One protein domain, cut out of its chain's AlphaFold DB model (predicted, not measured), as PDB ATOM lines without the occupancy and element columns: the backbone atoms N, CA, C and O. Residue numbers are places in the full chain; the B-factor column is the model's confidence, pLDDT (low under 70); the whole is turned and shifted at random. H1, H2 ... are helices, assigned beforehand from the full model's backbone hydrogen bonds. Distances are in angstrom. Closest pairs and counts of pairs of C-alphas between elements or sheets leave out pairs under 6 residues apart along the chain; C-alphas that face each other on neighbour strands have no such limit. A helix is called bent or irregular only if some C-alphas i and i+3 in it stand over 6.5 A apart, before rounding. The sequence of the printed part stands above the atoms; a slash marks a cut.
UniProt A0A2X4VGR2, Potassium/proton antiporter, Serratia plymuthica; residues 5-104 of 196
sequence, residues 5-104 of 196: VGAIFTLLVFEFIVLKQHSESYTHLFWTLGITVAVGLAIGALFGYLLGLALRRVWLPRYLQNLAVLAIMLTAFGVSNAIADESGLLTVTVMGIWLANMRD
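Overview. This is residues 5 to 104 of the 196 residues of the protein "Potassium/proton antiporter" of Serratia plymuthica (UniProt A0A2X4VGR2). The long helix H2 runs as a spine along an elongated rod, and H3 and H4 pack on it and on each other, while H1 splays away from it. H1 and H2 make a V, joined at the end where residues 22 to 27 stand free, and the first part of H1 comes near H4 without clearly touching it. The printed part has 100 residues with four named helices, in the order H1, H2, H3, H4, and no named strand; the class is all helix. The helices form an up-and-down bundle, each running against the one before it. The whole is only just loose, close to compact, with a radius of gyration of the C-alphas of 15.5 A and spans of 53 by 24 by 17 A.

Along the chain. Find C-alpha 26 at (-64.116, -14.342, 44.649); from there H2, residues 26 to 56, runs 44.6 A to C-alpha 56 at (-33.818, -39.650, 23.929). Before it, H1 holds residues 5 to 22, 26.3 A long, and begins at C-alpha 5 at (-49.182, -34.775, 46.328). After it, look for H3 at residues 62 to 83, 32.0 A long; it is only just irregular, with C-alphas 63 and 66 6.9 A apart, and its line is a rough one. H4, residues 88 to 100, ends at C-alpha 100 at (-40.070, -40.280, 36.729).

Arrangement. Begin with H2, the hub, which touches the three other helices. It touches H4 with 24 pairs of C-alphas within 8 A, the closest being those of Gly 44 and Thr 91 at 4.4 A, at a steep tilt of 39 degrees, the same way. H2 and H3 form a helical hairpin at a shallow tilt of 22 degrees, opposite ways; their closest C-alphas, those of Gly 40 and Ser 80, are 6.4 A apart. H3 touches H4 with residues 73 to 81 alone, the closest C-alphas being those of Phe 77 and Gly 88 at 4.5 A; this hairpin has a shallow tilt of 33 degrees, only just short of steep. In the hairpin of H1 and H2, residues 15 to 20 touch residues 29 to 33 alone, with the C-alphas of Leu 19 and Leu 29 closest at 6.3 A, at a steep tilt of 38 degrees. H1 and H4 are close but not clearly touching: their closest C-alphas, those of Ile 8 and Leu 90, are 6.7 A apart. H1 and H3 are apart. In H1, H2 and H4 every O i to N i+4 pair is within hydrogen-bond range; in H3, 16 of 18 are.

Size, cuts and confidence. Look at Glu 24 and Pro 61 for the two C-alphas farthest apart, 52.8 A. The printed part has no cut, and the three links between the helices are tight. The mean pLDDT of the printed part is 82.0; you will find values under 70 at residues 23 to 24, 56 to 64 and 102 to 104.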
ATOM      1  N   VAL A   5     -47.779 -35.210  46.323       81.94
ATOM      2  CA  VAL A   5     -49.182 -34.775  46.328       81.94
ATOM      3  C   VAL A   5     -49.505 -33.928  47.562       81.94
ATOM      4  O   VAL A   5     -50.186 -32.911  47.440       81.94
ATOM      5  N   GLY A   6     -48.983 -34.299  48.739       83.81
ATOM      6  CA  GLY A   6     -49.194 -33.537  49.972       83.81
ATOM      7  C   GLY A   6     -48.568 -32.145  49.898       83.81
ATOM      8  O   GLY A   6     -49.206 -31.163  50.267       83.81
ATOM      9  N   ALA A   7     -47.361 -32.051  49.332       83.38
ATOM     10  CA  ALA A   7     -46.676 -30.777  49.130       83.38
ATOM     11  C   ALA A   7     -47.452 -29.847  48.180       83.38
ATOM     12  O   ALA A   7     -47.629 -28.673  48.497       83.38
ATOM     13  N   ILE A   8     -47.972 -30.372  47.061       84.69
ATOM     14  CA  ILE A   8     -48.783 -29.583  46.116       84.69
ATOM     15  C   ILE A   8     -50.074 -29.094  46.783       84.69
ATOM     16  O   ILE A   8     -50.461 -27.943  46.601       84.69
ATOM     17  N   PHE A   9     -50.730 -29.943  47.581       84.94
ATOM     18  CA  PHE A   9     -51.960 -29.560  48.274       84.94
ATOM     19  C   PHE A   9     -51.716 -28.442  49.294       84.94
ATOM     20  O   PHE A   9     -52.456 -27.462  49.321       84.94
ATOM     21  N   THR A  10     -50.655 -28.547  50.101       88.56
ATOM     22  CA  THR A  10     -50.273 -27.481  51.039       88.56
ATOM     23  C   THR A  10     -49.942 -26.180  50.314       88.56
ATOM     24  O   THR A  10     -50.371 -25.121  50.766       88.56
ATOM     25  N   LEU A  11     -49.230 -26.252  49.186       86.12
ATOM     26  CA  LEU A  11     -48.885 -25.076  48.390       86.12
ATOM     27  C   LEU A  11     -50.141 -24.397  47.824       86.12
ATOM     28  O   LEU A  11     -50.328 -23.205  48.035       86.12
ATOM     29  N   LEU A  12     -51.056 -25.157  47.213       85.19
ATOM     30  CA  LEU A  12     -52.327 -24.628  46.698       85.19
ATOM     31  C   LEU A  12     -53.161 -23.938  47.787       85.19
ATOM     32  O   LEU A  12     -53.762 -22.893  47.543       85.19
ATOM     33  N   VAL A  13     -53.196 -24.507  48.994       88.38
ATOM     34  CA  VAL A  13     -53.898 -23.897  50.133       88.38
ATOM     35  C   VAL A  13     -53.207 -22.612  50.588       88.38
ATOM     36  O   VAL A  13     -53.890 -21.634  50.887       88.38
ATOM     37  N   PHE A  14     -51.875 -22.595  50.641       86.56
ATOM     38  CA  PHE A  14     -51.117 -21.396  50.988       86.56
ATOM     39  C   PHE A  14     -51.384 -20.259  49.992       86.56
ATOM     40  O   PHE A  14     -51.760 -19.166  50.413       86.56
ATOM     41  N   GLU A  15     -51.305 -20.538  48.691       84.38
ATOM     42  CA  GLU A  15     -51.562 -19.546  47.641       84.38
ATOM     43  C   GLU A  15     -53.004 -19.027  47.682       84.38
ATOM     44  O   GLU A  15     -53.253 -17.827  47.568       84.38
ATOM     45  N   PHE A  16     -53.971 -19.909  47.959       84.44
ATOM     46  CA  PHE A  16     -55.357 -19.500  48.178       84.44
ATOM     47  C   PHE A  16     -55.493 -18.508  49.343       84.44
ATOM     48  O   PHE A  16     -56.245 -17.536  49.238       84.44
ATOM     49  N   ILE A  17     -54.776 -18.724  50.453       87.62
ATOM     50  CA  ILE A  17     -54.801 -17.813  51.606       87.62
ATOM     51  C   ILE A  17     -54.184 -16.460  51.232       87.62
ATOM     52  O   ILE A  17     -54.799 -15.432  51.516       87.62
ATOM     53  N   VAL A  18     -53.029 -16.452  50.563       84.25
ATOM     54  CA  VAL A  18     -52.329 -15.221  50.155       84.25
ATOM     55  C   VAL A  18     -53.178 -14.398  49.181       84.25
ATOM     56  O   VAL A  18     -53.401 -13.205  49.399       84.25
ATOM     57  N   LEU A  19     -53.745 -15.031  48.153       82.31
ATOM     58  CA  LEU A  19     -54.597 -14.348  47.175       82.31
ATOM     59  C   LEU A  19     -55.901 -13.836  47.794       82.31
ATOM     60  O   LEU A  19     -56.379 -12.760  47.418       82.31
ATOM     61  N   LYS A  20     -56.452 -14.544  48.788       82.00
ATOM     62  CA  LYS A  20     -57.621 -14.082  49.549       82.00
ATOM     63  C   LYS A  20     -57.332 -12.825  50.366       82.00
ATOM     64  O   LYS A  20     -58.227 -12.005  50.530       82.00
ATOM     65  N   GLN A  21     -56.113 -12.650  50.877       80.19
ATOM     66  CA  GLN A  21     -55.748 -11.437  51.619       80.19
ATOM     67  C   GLN A  21     -55.654 -10.196  50.719       80.19
ATOM     68  O   GLN A  21     -55.852  -9.086  51.206       80.19
ATOM     69  N   HIS A  22     -55.372 -10.377  49.427       73.00
ATOM     70  CA  HIS A  22     -55.189  -9.279  48.476       73.00
ATOM     71  C   HIS A  22     -56.409  -8.976  47.594       73.00
ATOM     72  O   HIS A  22     -56.437  -7.918  46.965       73.00
ATOM     73  N   SER A  23     -57.411  -9.860  47.522       68.50
ATOM     74  CA  SER A  23     -58.553  -9.695  46.613       68.50
ATOM     75  C   SER A  23     -59.911  -9.815  47.316       68.50
ATOM     76  O   SER A  23     -60.251 -10.838  47.899       68.50
ATOM     77  N   GLU A  24     -60.719  -8.755  47.210       66.31
ATOM     78  CA  GLU A  24     -62.082  -8.655  47.771       66.31
ATOM     79  C   GLU A  24     -63.126  -9.464  46.970       66.31
ATOM     80  O   GLU A  24     -64.224  -9.734  47.452       66.31
ATOM     81  N   SER A  25     -62.805  -9.860  45.729       81.50
ATOM     82  CA  SER A  25     -63.741 -10.528  44.819       81.50
ATOM     83  C   SER A  25     -63.359 -11.984  44.553       81.50
ATOM     84  O   SER A  25     -62.297 -12.274  43.997       81.50
ATOM     85  N   TYR A  26     -64.280 -12.900  44.864       78.88
ATOM     86  CA  TYR A  26     -64.116 -14.342  44.649       78.88
ATOM     87  C   TYR A  26     -63.810 -14.704  43.188       78.88
ATOM     88  O   TYR A  26     -63.040 -15.628  42.935       78.88
ATOM     89  N   THR A  27     -64.373 -13.979  42.215       81.75
ATOM     90  CA  THR A  27     -64.166 -14.266  40.784       81.75
ATOM     91  C   THR A  27     -62.734 -14.001  40.336       81.75
ATOM     92  O   THR A  27     -62.178 -14.780  39.565       81.75
ATOM     93  N   HIS A  28     -62.114 -12.939  40.854       80.31
ATOM     94  CA  HIS A  28     -60.733 -12.590  40.533       80.31
ATOM     95  C   HIS A  28     -59.751 -13.600  41.142       80.31
ATOM     96  O   HIS A  28     -58.778 -13.988  40.506       80.31
ATOM     97  N   LEU A  29     -60.056 -14.088  42.346       83.12
ATOM     98  CA  LEU A  29     -59.260 -15.082  43.065       83.12
ATOM     99  C   LEU A  29     -59.192 -16.418  42.299       83.12
ATOM    100  O   LEU A  29     -58.105 -16.939  42.047       83.12
ATOM    101  N   PHE A  30     -60.347 -16.940  41.862       84.12
ATOM    102  CA  PHE A  30     -60.409 -18.166  41.053       84.12
ATOM    103  C   PHE A  30     -59.726 -18.011  39.690       84.12
ATOM    104  O   PHE A  30     -59.099 -18.957  39.218       84.12
ATOM    105  N   TRP A  31     -59.831 -16.835  39.065       85.69
ATOM    106  CA  TRP A  31     -59.176 -16.563  37.788       85.69
ATOM    107  C   TRP A  31     -57.648 -16.571  37.916       85.69
ATOM    108  O   TRP A  31     -56.977 -17.264  37.152       85.69
ATOM    109  N   THR A  32     -57.103 -15.865  38.913       84.31
ATOM    110  CA  THR A  32     -55.655 -15.812  39.152       84.31
ATOM    111  C   THR A  32     -55.092 -17.189  39.505       84.31
ATOM    112  O   THR A  32     -54.126 -17.609  38.875       84.31
ATOM    113  N   LEU A  33     -55.737 -17.932  40.415       85.38
ATOM    114  CA  LEU A  33     -55.339 -19.308  40.758       85.38
ATOM    115  C   LEU A  33     -55.395 -20.256  39.556       85.38
ATOM    116  O   LEU A  33     -54.525 -21.102  39.365       85.38
ATOM    117  N   GLY A  34     -56.436 -20.136  38.729       87.44
ATOM    118  CA  GLY A  34     -56.559 -20.948  37.521       87.44
ATOM    119  C   GLY A  34     -55.399 -20.700  36.557       87.44
ATOM    120  O   GLY A  34     -54.838 -21.649  36.009       87.44
ATOM    121  N   ILE A  35     -55.006 -19.436  36.390       86.94
ATOM    122  CA  ILE A  35     -53.865 -19.046  35.562       86.94
ATOM    123  C   ILE A  35     -52.537 -19.537  36.145       86.94
ATOM    124  O   ILE A  35     -51.740 -20.075  35.379       86.94
ATOM    125  N   THR A  36     -52.301 -19.427  37.458       88.06
ATOM    126  CA  THR A  36     -51.032 -19.873  38.070       88.06
ATOM    127  C   THR A  36     -50.845 -21.381  37.899       88.06
ATOM    128  O   THR A  36     -49.784 -21.834  37.458       88.06
ATOM    129  N   VAL A  37     -51.908 -22.163  38.116       89.38
ATOM    130  CA  VAL A  37     -51.911 -23.618  37.888       89.38
ATOM    131  C   VAL A  37     -51.738 -23.964  36.407       89.38
ATOM    132  O   VAL A  37     -50.945 -24.848  36.072       89.38
ATOM    133  N   ALA A  38     -52.452 -23.282  35.509       90.88
ATOM    134  CA  ALA A  38     -52.368 -23.542  34.073       90.88
ATOM    135  C   ALA A  38     -50.970 -23.238  33.518       90.88
ATOM    136  O   ALA A  38     -50.423 -24.042  32.762       90.88
ATOM    137  N   VAL A  39     -50.374 -22.115  33.927       90.12
ATOM    138  CA  VAL A  39     -49.002 -21.736  33.567       90.12
ATOM    139  C   VAL A  39     -48.014 -22.766  34.106       90.12
ATOM    140  O   VAL A  39     -47.168 -23.243  33.346       90.12
ATOM    141  N   GLY A  40     -48.156 -23.184  35.369       89.75
ATOM    142  CA  GLY A  40     -47.250 -24.165  35.961       89.75
ATOM    143  C   GLY A  40     -47.310 -25.540  35.284       89.75
ATOM    144  O   GLY A  40     -46.279 -26.158  35.002       89.75
ATOM    145  N   LEU A  41     -48.513 -26.000  34.926       91.06
ATOM    146  CA  LEU A  41     -48.703 -27.229  34.147       91.06
ATOM    147  C   LEU A  41     -48.144 -27.103  32.726       91.06
ATOM    148  O   LEU A  41     -47.459 -28.016  32.263       91.06
ATOM    149  N   ALA A  42     -48.412 -25.993  32.035       93.38
ATOM    150  CA  ALA A  42     -47.964 -25.779  30.663       93.38
ATOM    151  C   ALA A  42     -46.434 -25.720  30.570       93.38
ATOM    152  O   ALA A  42     -45.838 -26.417  29.746       93.38
ATOM    153  N   ILE A  43     -45.789 -24.941  31.444       92.62
ATOM    154  CA  ILE A  43     -44.328 -24.818  31.493       92.62
ATOM    155  C   ILE A  43     -43.702 -26.141  31.943       92.62
ATOM    156  O   ILE A  43     -42.743 -26.603  31.323       92.62
ATOM    157  N   GLY A  44     -44.260 -26.792  32.969       90.62
ATOM    158  CA  GLY A  44     -43.758 -28.072  33.472       90.62
ATOM    159  C   GLY A  44     -43.817 -29.179  32.419       90.62
ATOM    160  O   GLY A  44     -42.842 -29.911  32.237       90.62
ATOM    161  N   ALA A  45     -44.920 -29.263  31.669       90.94
ATOM    162  CA  ALA A  45     -45.065 -30.203  30.563       90.94
ATOM    163  C   ALA A  45     -44.135 -29.863  29.387       90.94
ATOM    164  O   ALA A  45     -43.510 -30.764  28.829       90.94
ATOM    165  N   LEU A  46     -43.994 -28.579  29.033       93.06
ATOM    166  CA  LEU A  46     -43.112 -28.128  27.953       93.06
ATOM    167  C   LEU A  46     -41.648 -28.487  28.238       93.06
ATOM    168  O   LEU A  46     -41.002 -29.132  27.410       93.06
ATOM    169  N   PHE A  47     -41.131 -28.115  29.413       90.25
ATOM    170  CA  PHE A  47     -39.755 -28.429  29.805       90.25
ATOM    171  C   PHE A  47     -39.551 -29.925  30.053       90.25
ATOM    172  O   PHE A  47     -38.512 -30.456  29.665       90.25
ATOM    173  N   GLY A  48     -40.537 -30.629  30.619       87.94
ATOM    174  CA  GLY A  48     -40.485 -32.083  30.805       87.94
ATOM    175  C   GLY A  48     -40.419 -32.842  29.481       87.94
ATOM    176  O   GLY A  48     -39.613 -33.762  29.331       87.94
ATOM    177  N   TYR A  49     -41.196 -32.412  28.484       87.38
ATOM    178  CA  TYR A  49     -41.135 -32.955  27.130       87.38
ATOM    179  C   TYR A  49     -39.808 -32.626  26.437       87.38
ATOM    180  O   TYR A  49     -39.183 -33.517  25.860       87.38
ATOM    181  N   LEU A  50     -39.347 -31.372  26.521       87.31
ATOM    182  CA  LEU A  50     -38.081 -30.934  25.927       87.31
ATOM    183  C   LEU A  50     -36.891 -31.711  26.507       87.31
ATOM    184  O   LEU A  50     -36.027 -32.175  25.764       87.31
ATOM    185  N   LEU A  51     -36.885 -31.903  27.828       83.88
ATOM    186  CA  LEU A  51     -35.885 -32.683  28.548       83.88
ATOM    187  C   LEU A  51     -35.958 -34.165  28.175       83.88
ATOM    188  O   LEU A  51     -34.925 -34.759  27.881       83.88
ATOM    189  N   GLY A  52     -37.161 -34.744  28.094       81.75
ATOM    190  CA  GLY A  52     -37.365 -36.116  27.625       81.75
ATOM    191  C   GLY A  52     -36.856 -36.336  26.195       81.75
ATOM    192  O   GLY A  52     -36.181 -37.327  25.915       81.75
ATOM    193  N   LEU A  53     -37.096 -35.377  25.295       81.00
ATOM    194  CA  LEU A  53     -36.578 -35.416  23.928       81.00
ATOM    195  C   LEU A  53     -35.048 -35.286  23.895       81.00
ATOM    196  O   LEU A  53     -34.395 -36.045  23.179       81.00
ATOM    197  N   ALA A  54     -34.473 -34.368  24.678       76.38
ATOM    198  CA  ALA A  54     -33.023 -34.192  24.795       76.38
ATOM    199  C   ALA A  54     -32.331 -35.454  25.335       76.38
ATOM    200  O   ALA A  54     -31.252 -35.823  24.864       76.38
ATOM    201  N   LEU A  55     -32.986 -36.154  26.269       72.00
ATOM    202  CA  LEU A  55     -32.534 -37.435  26.807       72.00
ATOM    203  C   LEU A  55     -32.532 -38.529  25.733       72.00
ATOM    204  O   LEU A  55     -31.541 -39.244  25.581       72.00
ATOM    205  N   ARG A  56     -33.615 -38.613  24.952       69.19
ATOM    206  CA  ARG A  56     -33.818 -39.650  23.929       69.19
ATOM    207  C   ARG A  56     -32.927 -39.478  22.701       69.19
ATOM    208  O   ARG A  56     -32.604 -40.452  22.030       69.19
ATOM    209  N   ARG A  57     -32.512 -38.246  22.395       67.88
ATOM    210  CA  ARG A  57     -31.669 -37.940  21.226       67.88
ATOM    211  C   ARG A  57     -30.184 -38.273  21.418       67.88
ATOM    212  O   ARG A  57     -29.408 -38.001  20.511       67.88
ATOM    213  N   VAL A  58     -29.781 -38.832  22.568       61.19
ATOM    214  CA  VAL A  58     -28.378 -39.157  22.919       61.19
ATOM    215  C   VAL A  58     -27.441 -37.942  22.772       61.19
ATOM    216  O   VAL A  58     -26.251 -38.078  22.526       61.19
ATOM    217  N   TRP A  59     -27.960 -36.720  22.945       57.91
ATOM    218  CA  TRP A  59     -27.128 -35.508  22.921       57.91
ATOM    219  C   TRP A  59     -26.226 -35.402  24.154       57.91
ATOM    220  O   TRP A  59     -25.216 -34.707  24.121       57.91
ATOM    221  N   LEU A  60     -26.588 -36.090  25.245       55.62
ATOM    222  CA  LEU A  60     -25.899 -35.996  26.525       55.62
ATOM    223  C   LEU A  60     -25.354 -37.359  26.987       55.62
ATOM    224  O   LEU A  60     -26.132 -38.302  27.206       55.62
ATOM    225  N   PRO A  61     -24.026 -37.462  27.185       58.38
ATOM    226  CA  PRO A  61     -23.398 -38.565  27.897       58.38
ATOM    227  C   PRO A  61     -23.968 -38.711  29.317       58.38
ATOM    228  O   PRO A  61     -24.314 -37.723  29.970       58.38
ATOM    229  N   ARG A  62     -24.034 -39.948  29.821       61.25
ATOM    230  CA  ARG A  62     -24.681 -40.315  31.096       61.25
ATOM    231  C   ARG A  62     -24.176 -39.531  32.322       61.25
ATOM    232  O   ARG A  62     -24.928 -39.347  33.273       61.25
ATOM    233  N   TYR A  63     -22.949 -39.004  32.277       58.91
ATOM    234  CA  TYR A  63     -22.358 -38.213  33.364       58.91
ATOM    235  C   TYR A  63     -22.966 -36.806  33.515       58.91
ATOM    236  O   TYR A  63     -23.092 -36.315  34.637       58.91
ATOM    237  N   LEU A  64     -23.393 -36.166  32.416       66.25
ATOM    238  CA  LEU A  64     -24.006 -34.827  32.434       66.25
ATOM    239  C   LEU A  64     -25.512 -34.871  32.630       66.25
ATOM    240  O   LEU A  64     -26.099 -33.837  32.923       66.25
ATOM    241  N   GLN A  65     -26.155 -36.028  32.463       70.38
ATOM    242  CA  GLN A  65     -27.614 -36.104  32.515       70.38
ATOM    243  C   GLN A  65     -28.175 -35.603  33.839       70.38
ATOM    244  O   GLN A  65     -29.091 -34.792  33.830       70.38
ATOM    245  N   ASN A  66     -27.601 -36.015  34.970       71.44
ATOM    246  CA  ASN A  66     -28.089 -35.579  36.278       71.44
ATOM    247  C   ASN A  66     -27.931 -34.062  36.470       71.44
ATOM    248  O   ASN A  66     -28.834 -33.403  36.983       71.44
ATOM    249  N   LEU A  67     -26.801 -33.506  36.020       74.12
ATOM    250  CA  LEU A  67     -26.527 -32.070  36.074       74.12
ATOM    251  C   LEU A  67     -27.458 -31.292  35.132       74.12
ATOM    252  O   LEU A  67     -27.988 -30.256  35.511       74.12
ATOM    253  N   ALA A  68     -27.696 -31.810  33.927       76.69
ATOM    254  CA  ALA A  68     -28.573 -31.211  32.930       76.69
ATOM    255  C   ALA A  68     -30.040 -31.232  33.373       76.69
ATOM    256  O   ALA A  68     -30.730 -30.229  33.219       76.69
ATOM    257  N   VAL A  69     -30.506 -32.333  33.977       81.56
ATOM    258  CA  VAL A  69     -31.848 -32.427  34.571       81.56
ATOM    259  C   VAL A  69     -32.008 -31.370  35.662       81.56
ATOM    260  O   VAL A  69     -32.973 -30.613  35.622       81.56
ATOM    261  N   LEU A  70     -31.045 -31.255  36.587       84.12
ATOM    262  CA  LEU A  70     -31.055 -30.231  37.639       84.12
ATOM    263  C   LEU A  70     -31.032 -28.804  37.071       84.12
ATOM    264  O   LEU A  70     -31.848 -27.976  37.472       84.12
ATOM    265  N   ALA A  71     -30.145 -28.522  36.114       84.31
ATOM    266  CA  ALA A  71     -30.047 -27.215  35.467       84.31
ATOM    267  C   ALA A  71     -31.358 -26.836  34.761       84.31
ATOM    268  O   ALA A  71     -31.813 -25.695  34.860       84.31
ATOM    269  N   ILE A  72     -32.009 -27.798  34.102       87.31
ATOM    270  CA  ILE A  72     -33.298 -27.587  33.444       87.31
ATOM    271  C   ILE A  72     -34.429 -27.436  34.469       87.31
ATOM    272  O   ILE A  72     -35.264 -26.559  34.267       87.31
ATOM    273  N   MET A  73     -34.433 -28.175  35.593       90.00
ATOM    274  CA  MET A  73     -35.403 -27.933  36.678       90.00
ATOM    275  C   MET A  73     -35.298 -26.495  37.197       90.00
ATOM    276  O   MET A  73     -36.314 -25.819  37.336       90.00
ATOM    277  N   LEU A  74     -34.075 -26.017  37.451       88.88
ATOM    278  CA  LEU A  74     -33.827 -24.657  37.940       88.88
ATOM    279  C   LEU A  74     -34.219 -23.596  36.907       88.88
ATOM    280  O   LEU A  74     -34.812 -22.578  37.258       88.88
ATOM    281  N   THR A  75     -33.937 -23.851  35.629       91.50
ATOM    282  CA  THR A  75     -34.326 -22.948  34.538       91.50
ATOM    283  C   THR A  75     -35.847 -22.878  34.402       91.50
ATOM    284  O   THR A  75     -36.404 -21.784  34.347       91.50
ATOM    285  N   ALA A  76     -36.536 -24.023  34.415       91.38
ATOM    286  CA  ALA A  76     -37.994 -24.091  34.345       91.38
ATOM    287  C   ALA A  76     -38.657 -23.403  35.550       91.38
ATOM    288  O   ALA A  76     -39.616 -22.652  35.375       91.38
ATOM    289  N   PHE A  77     -38.109 -23.599  36.757       90.81
ATOM    290  CA  PHE A  77     -38.536 -22.892  37.965       90.81
ATOM    291  C   PHE A  77     -38.428 -21.373  37.796       90.81
ATOM    292  O   PHE A  77     -39.403 -20.665  38.032       90.81
ATOM    293  N   GLY A  78     -37.265 -20.876  37.356       90.56
ATOM    294  CA  GLY A  78     -37.024 -19.443  37.180       90.56
ATOM    295  C   GLY A  78     -37.935 -18.808  36.129       90.56
ATOM    296  O   GLY A  78     -38.497 -17.745  36.374       90.56
ATOM    297  N   VAL A  79     -38.137 -19.481  34.990       91.94
ATOM    298  CA  VAL A  79     -39.046 -19.013  33.929       91.94
ATOM    299  C   VAL A  79     -40.494 -18.978  34.420       91.94
ATOM    300  O   VAL A  79     -41.188 -17.992  34.197       91.94
ATOM    301  N   SER A  80     -40.942 -20.022  35.119       90.50
ATOM    302  CA  SER A  80     -42.303 -20.084  35.660       90.50
ATOM    303  C   SER A  80     -42.540 -19.009  36.712       90.50
ATOM    304  O   SER A  80     -43.532 -18.295  36.628       90.50
ATOM    305  N   ASN A  81     -41.603 -18.846  37.651       90.44
ATOM    306  CA  ASN A  81     -41.720 -17.856  38.716       90.44
ATOM    307  C   ASN A  81     -41.647 -16.412  38.195       90.44
ATOM    308  O   ASN A  81     -42.174 -15.518  38.836       90.44
ATOM    309  N   ALA A  82     -41.013 -16.170  37.042       87.81
ATOM    310  CA  ALA A  82     -41.004 -14.853  36.404       87.81
ATOM    311  C   ALA A  82     -42.332 -14.504  35.705       87.81
ATOM    312  O   ALA A  82     -42.631 -13.328  35.524       87.81
ATOM    313  N   ILE A  83     -43.100 -15.510  35.269       87.06
ATOM    314  CA  ILE A  83     -44.394 -15.317  34.589       87.06
ATOM    315  C   ILE A  83     -45.527 -15.242  35.610       87.06
ATOM    316  O   ILE A  83     -46.399 -14.383  35.512       87.06
ATOM    317  N   ALA A  84     -45.523 -16.170  36.560       82.44
ATOM    318  CA  ALA A  84     -46.479 -16.238  37.645       82.44
ATOM    319  C   ALA A  84     -45.704 -16.523  38.927       82.44
ATOM    320  O   ALA A  84     -45.154 -17.619  39.090       82.44
ATOM    321  N   ASP A  85     -45.666 -15.533  39.815       76.00
ATOM    322  CA  ASP A  85     -45.112 -15.695  41.152       76.00
ATOM    323  C   ASP A  85     -45.728 -16.940  41.814       76.00
ATOM    324  O   ASP A  85     -46.896 -17.257  41.589       76.00
ATOM    325  N   GLU A  86     -44.912 -17.698  42.553       79.12
ATOM    326  CA  GLU A  86     -45.308 -18.898  43.321       79.12
ATOM    327  C   GLU A  86     -45.593 -20.171  42.484       79.12
ATOM    328  O   GLU A  86     -45.372 -21.292  42.960       79.12
ATOM    329  N   SER A  87     -45.890 -20.041  41.184       85.12
ATOM    330  CA  SER A  87     -46.134 -21.181  40.272       85.12
ATOM    331  C   SER A  87     -44.915 -22.093  40.039       85.12
ATOM    332  O   SER A  87     -45.052 -23.250  39.625       85.12
ATOM    333  N   GLY A  88     -43.701 -21.601  40.315       86.12
ATOM    334  CA  GLY A  88     -42.451 -22.305  40.014       86.12
ATOM    335  C   GLY A  88     -42.321 -23.665  40.701       86.12
ATOM    336  O   GLY A  88     -41.836 -24.624  40.096       86.12
ATOM    337  N   LEU A  89     -42.785 -23.792  41.944       87.81
ATOM    338  CA  LEU A  89     -42.730 -25.062  42.679       87.81
ATOM    339  C   LEU A  89     -43.671 -26.120  42.080       87.81
ATOM    340  O   LEU A  89     -43.320 -27.306  42.020       87.81
ATOM    341  N   LEU A  90     -44.835 -25.695  41.579       90.31
ATOM    342  CA  LEU A  90     -45.783 -26.573  40.891       90.31
ATOM    343  C   LEU A  90     -45.164 -27.095  39.587       90.31
ATOM    344  O   LEU A  90     -45.170 -28.305  39.345       90.31
ATOM    345  N   THR A  91     -44.525 -26.212  38.816       91.56
ATOM    346  CA  THR A  91     -43.802 -26.534  37.573       91.56
ATOM    347  C   THR A  91     -42.750 -27.622  37.768       91.56
ATOM    348  O   THR A  91     -42.742 -28.618  37.038       91.56
ATOM    349  N   VAL A  92     -41.878 -27.475  38.772       90.44
ATOM    350  CA  VAL A  92     -40.811 -28.451  39.068       90.44
ATOM    351  C   VAL A  92     -41.395 -29.818  39.424       90.44
ATOM    352  O   VAL A  92     -40.868 -30.846  39.000       90.44
ATOM    353  N   THR A  93     -42.507 -29.838  40.160       90.00
ATOM    354  CA  THR A  93     -43.148 -31.086  40.593       90.00
ATOM    355  C   THR A  93     -43.784 -31.830  39.421       90.00
ATOM    356  O   THR A  93     -43.538 -33.025  39.248       90.00
ATOM    357  N   VAL A  94     -44.545 -31.127  38.574       90.06
ATOM    358  CA  VAL A  94     -45.148 -31.696  37.356       90.06
ATOM    359  C   VAL A  94     -44.065 -32.244  36.431       90.06
ATOM    360  O   VAL A  94     -44.165 -33.377  35.957       90.06
ATOM    361  N   MET A  95     -42.996 -31.474  36.229       89.06
ATOM    362  CA  MET A  95     -41.863 -31.900  35.415       89.06
ATOM    363  C   MET A  95     -41.164 -33.139  35.998       89.06
ATOM    364  O   MET A  95     -40.816 -34.057  35.259       89.06
ATOM    365  N   GLY A  96     -40.988 -33.195  37.323       86.69
ATOM    366  CA  GLY A  96     -40.404 -34.341  38.020       86.69
ATOM    367  C   GLY A  96     -41.244 -35.613  37.893       86.69
ATOM    368  O   GLY A  96     -40.695 -36.673  37.593       86.69
ATOM    369  N   ILE A  97     -42.570 -35.510  38.045       86.81
ATOM    370  CA  ILE A  97     -43.501 -36.634  37.834       86.81
ATOM    371  C   ILE A  97     -43.427 -37.122  36.380       86.81
ATOM    372  O   ILE A  97     -43.376 -38.329  36.136       86.81
ATOM    373  N   TRP A  98     -43.356 -36.199  35.416       84.75
ATOM    374  CA  TRP A  98     -43.211 -36.533  33.997       84.75
ATOM    375  C   TRP A  98     -41.912 -37.297  33.714       84.75
ATOM    376  O   TRP A  98     -41.931 -38.315  33.021       84.75
ATOM    377  N   LEU A  99     -40.789 -36.839  34.278       77.38
ATOM    378  CA  LEU A  99     -39.492 -37.502  34.126       77.38
ATOM    379  C   LEU A  99     -39.445 -38.871  34.807       77.38
ATOM    380  O   LEU A  99     -38.916 -39.811  34.223       77.38
ATOM    381  N   ALA A 100     -40.011 -39.004  36.010       78.75
ATOM    382  CA  ALA A 100     -40.070 -40.280  36.729       78.75
ATOM    383  C   ALA A 100     -40.844 -41.354  35.946       78.75
ATOM    384  O   ALA A 100     -40.569 -42.548  36.079       78.75
ATOM    385  N   ASN A 101     -41.784 -40.931  35.098       81.25
ATOM    386  CA  ASN A 101     -42.529 -41.820  34.217       81.25
ATOM    387  C   ASN A 101     -41.746 -42.234  32.948       81.25
ATOM    388  O   ASN A 101     -42.148 -43.170  32.259       81.25
ATOM    389  N   MET A 102     -40.616 -41.591  32.624       65.69
ATOM    390  CA  MET A 102     -39.761 -41.953  31.485       65.69
ATOM    391  C   MET A 102     -38.624 -42.890  31.926       65.69
ATOM    392  O   MET A 102     -37.542 -42.460  32.321       65.69
ATOM    393  N   ARG A 103     -38.873 -44.202  31.846       52.88
ATOM    394  CA  ARG A 103     -37.904 -45.275  32.137       52.88
ATOM    395  C   ARG A 103     -37.185 -45.711  30.864       52.88
ATOM    396  O   ARG A 103     -37.601 -46.709  30.293       52.88
ATOM    397  N   ASP A 104     -36.158 -44.993  30.412       55.00
ATOM    398  CA  ASP A 104     -35.226 -45.568  29.425       55.00
ATOM    399  C   ASP A 104     -33.944 -44.738  29.236       55.00
ATOM    400  O   ASP A 104     -33.923 -43.901  28.343       55.00
TER     401      ASP A 104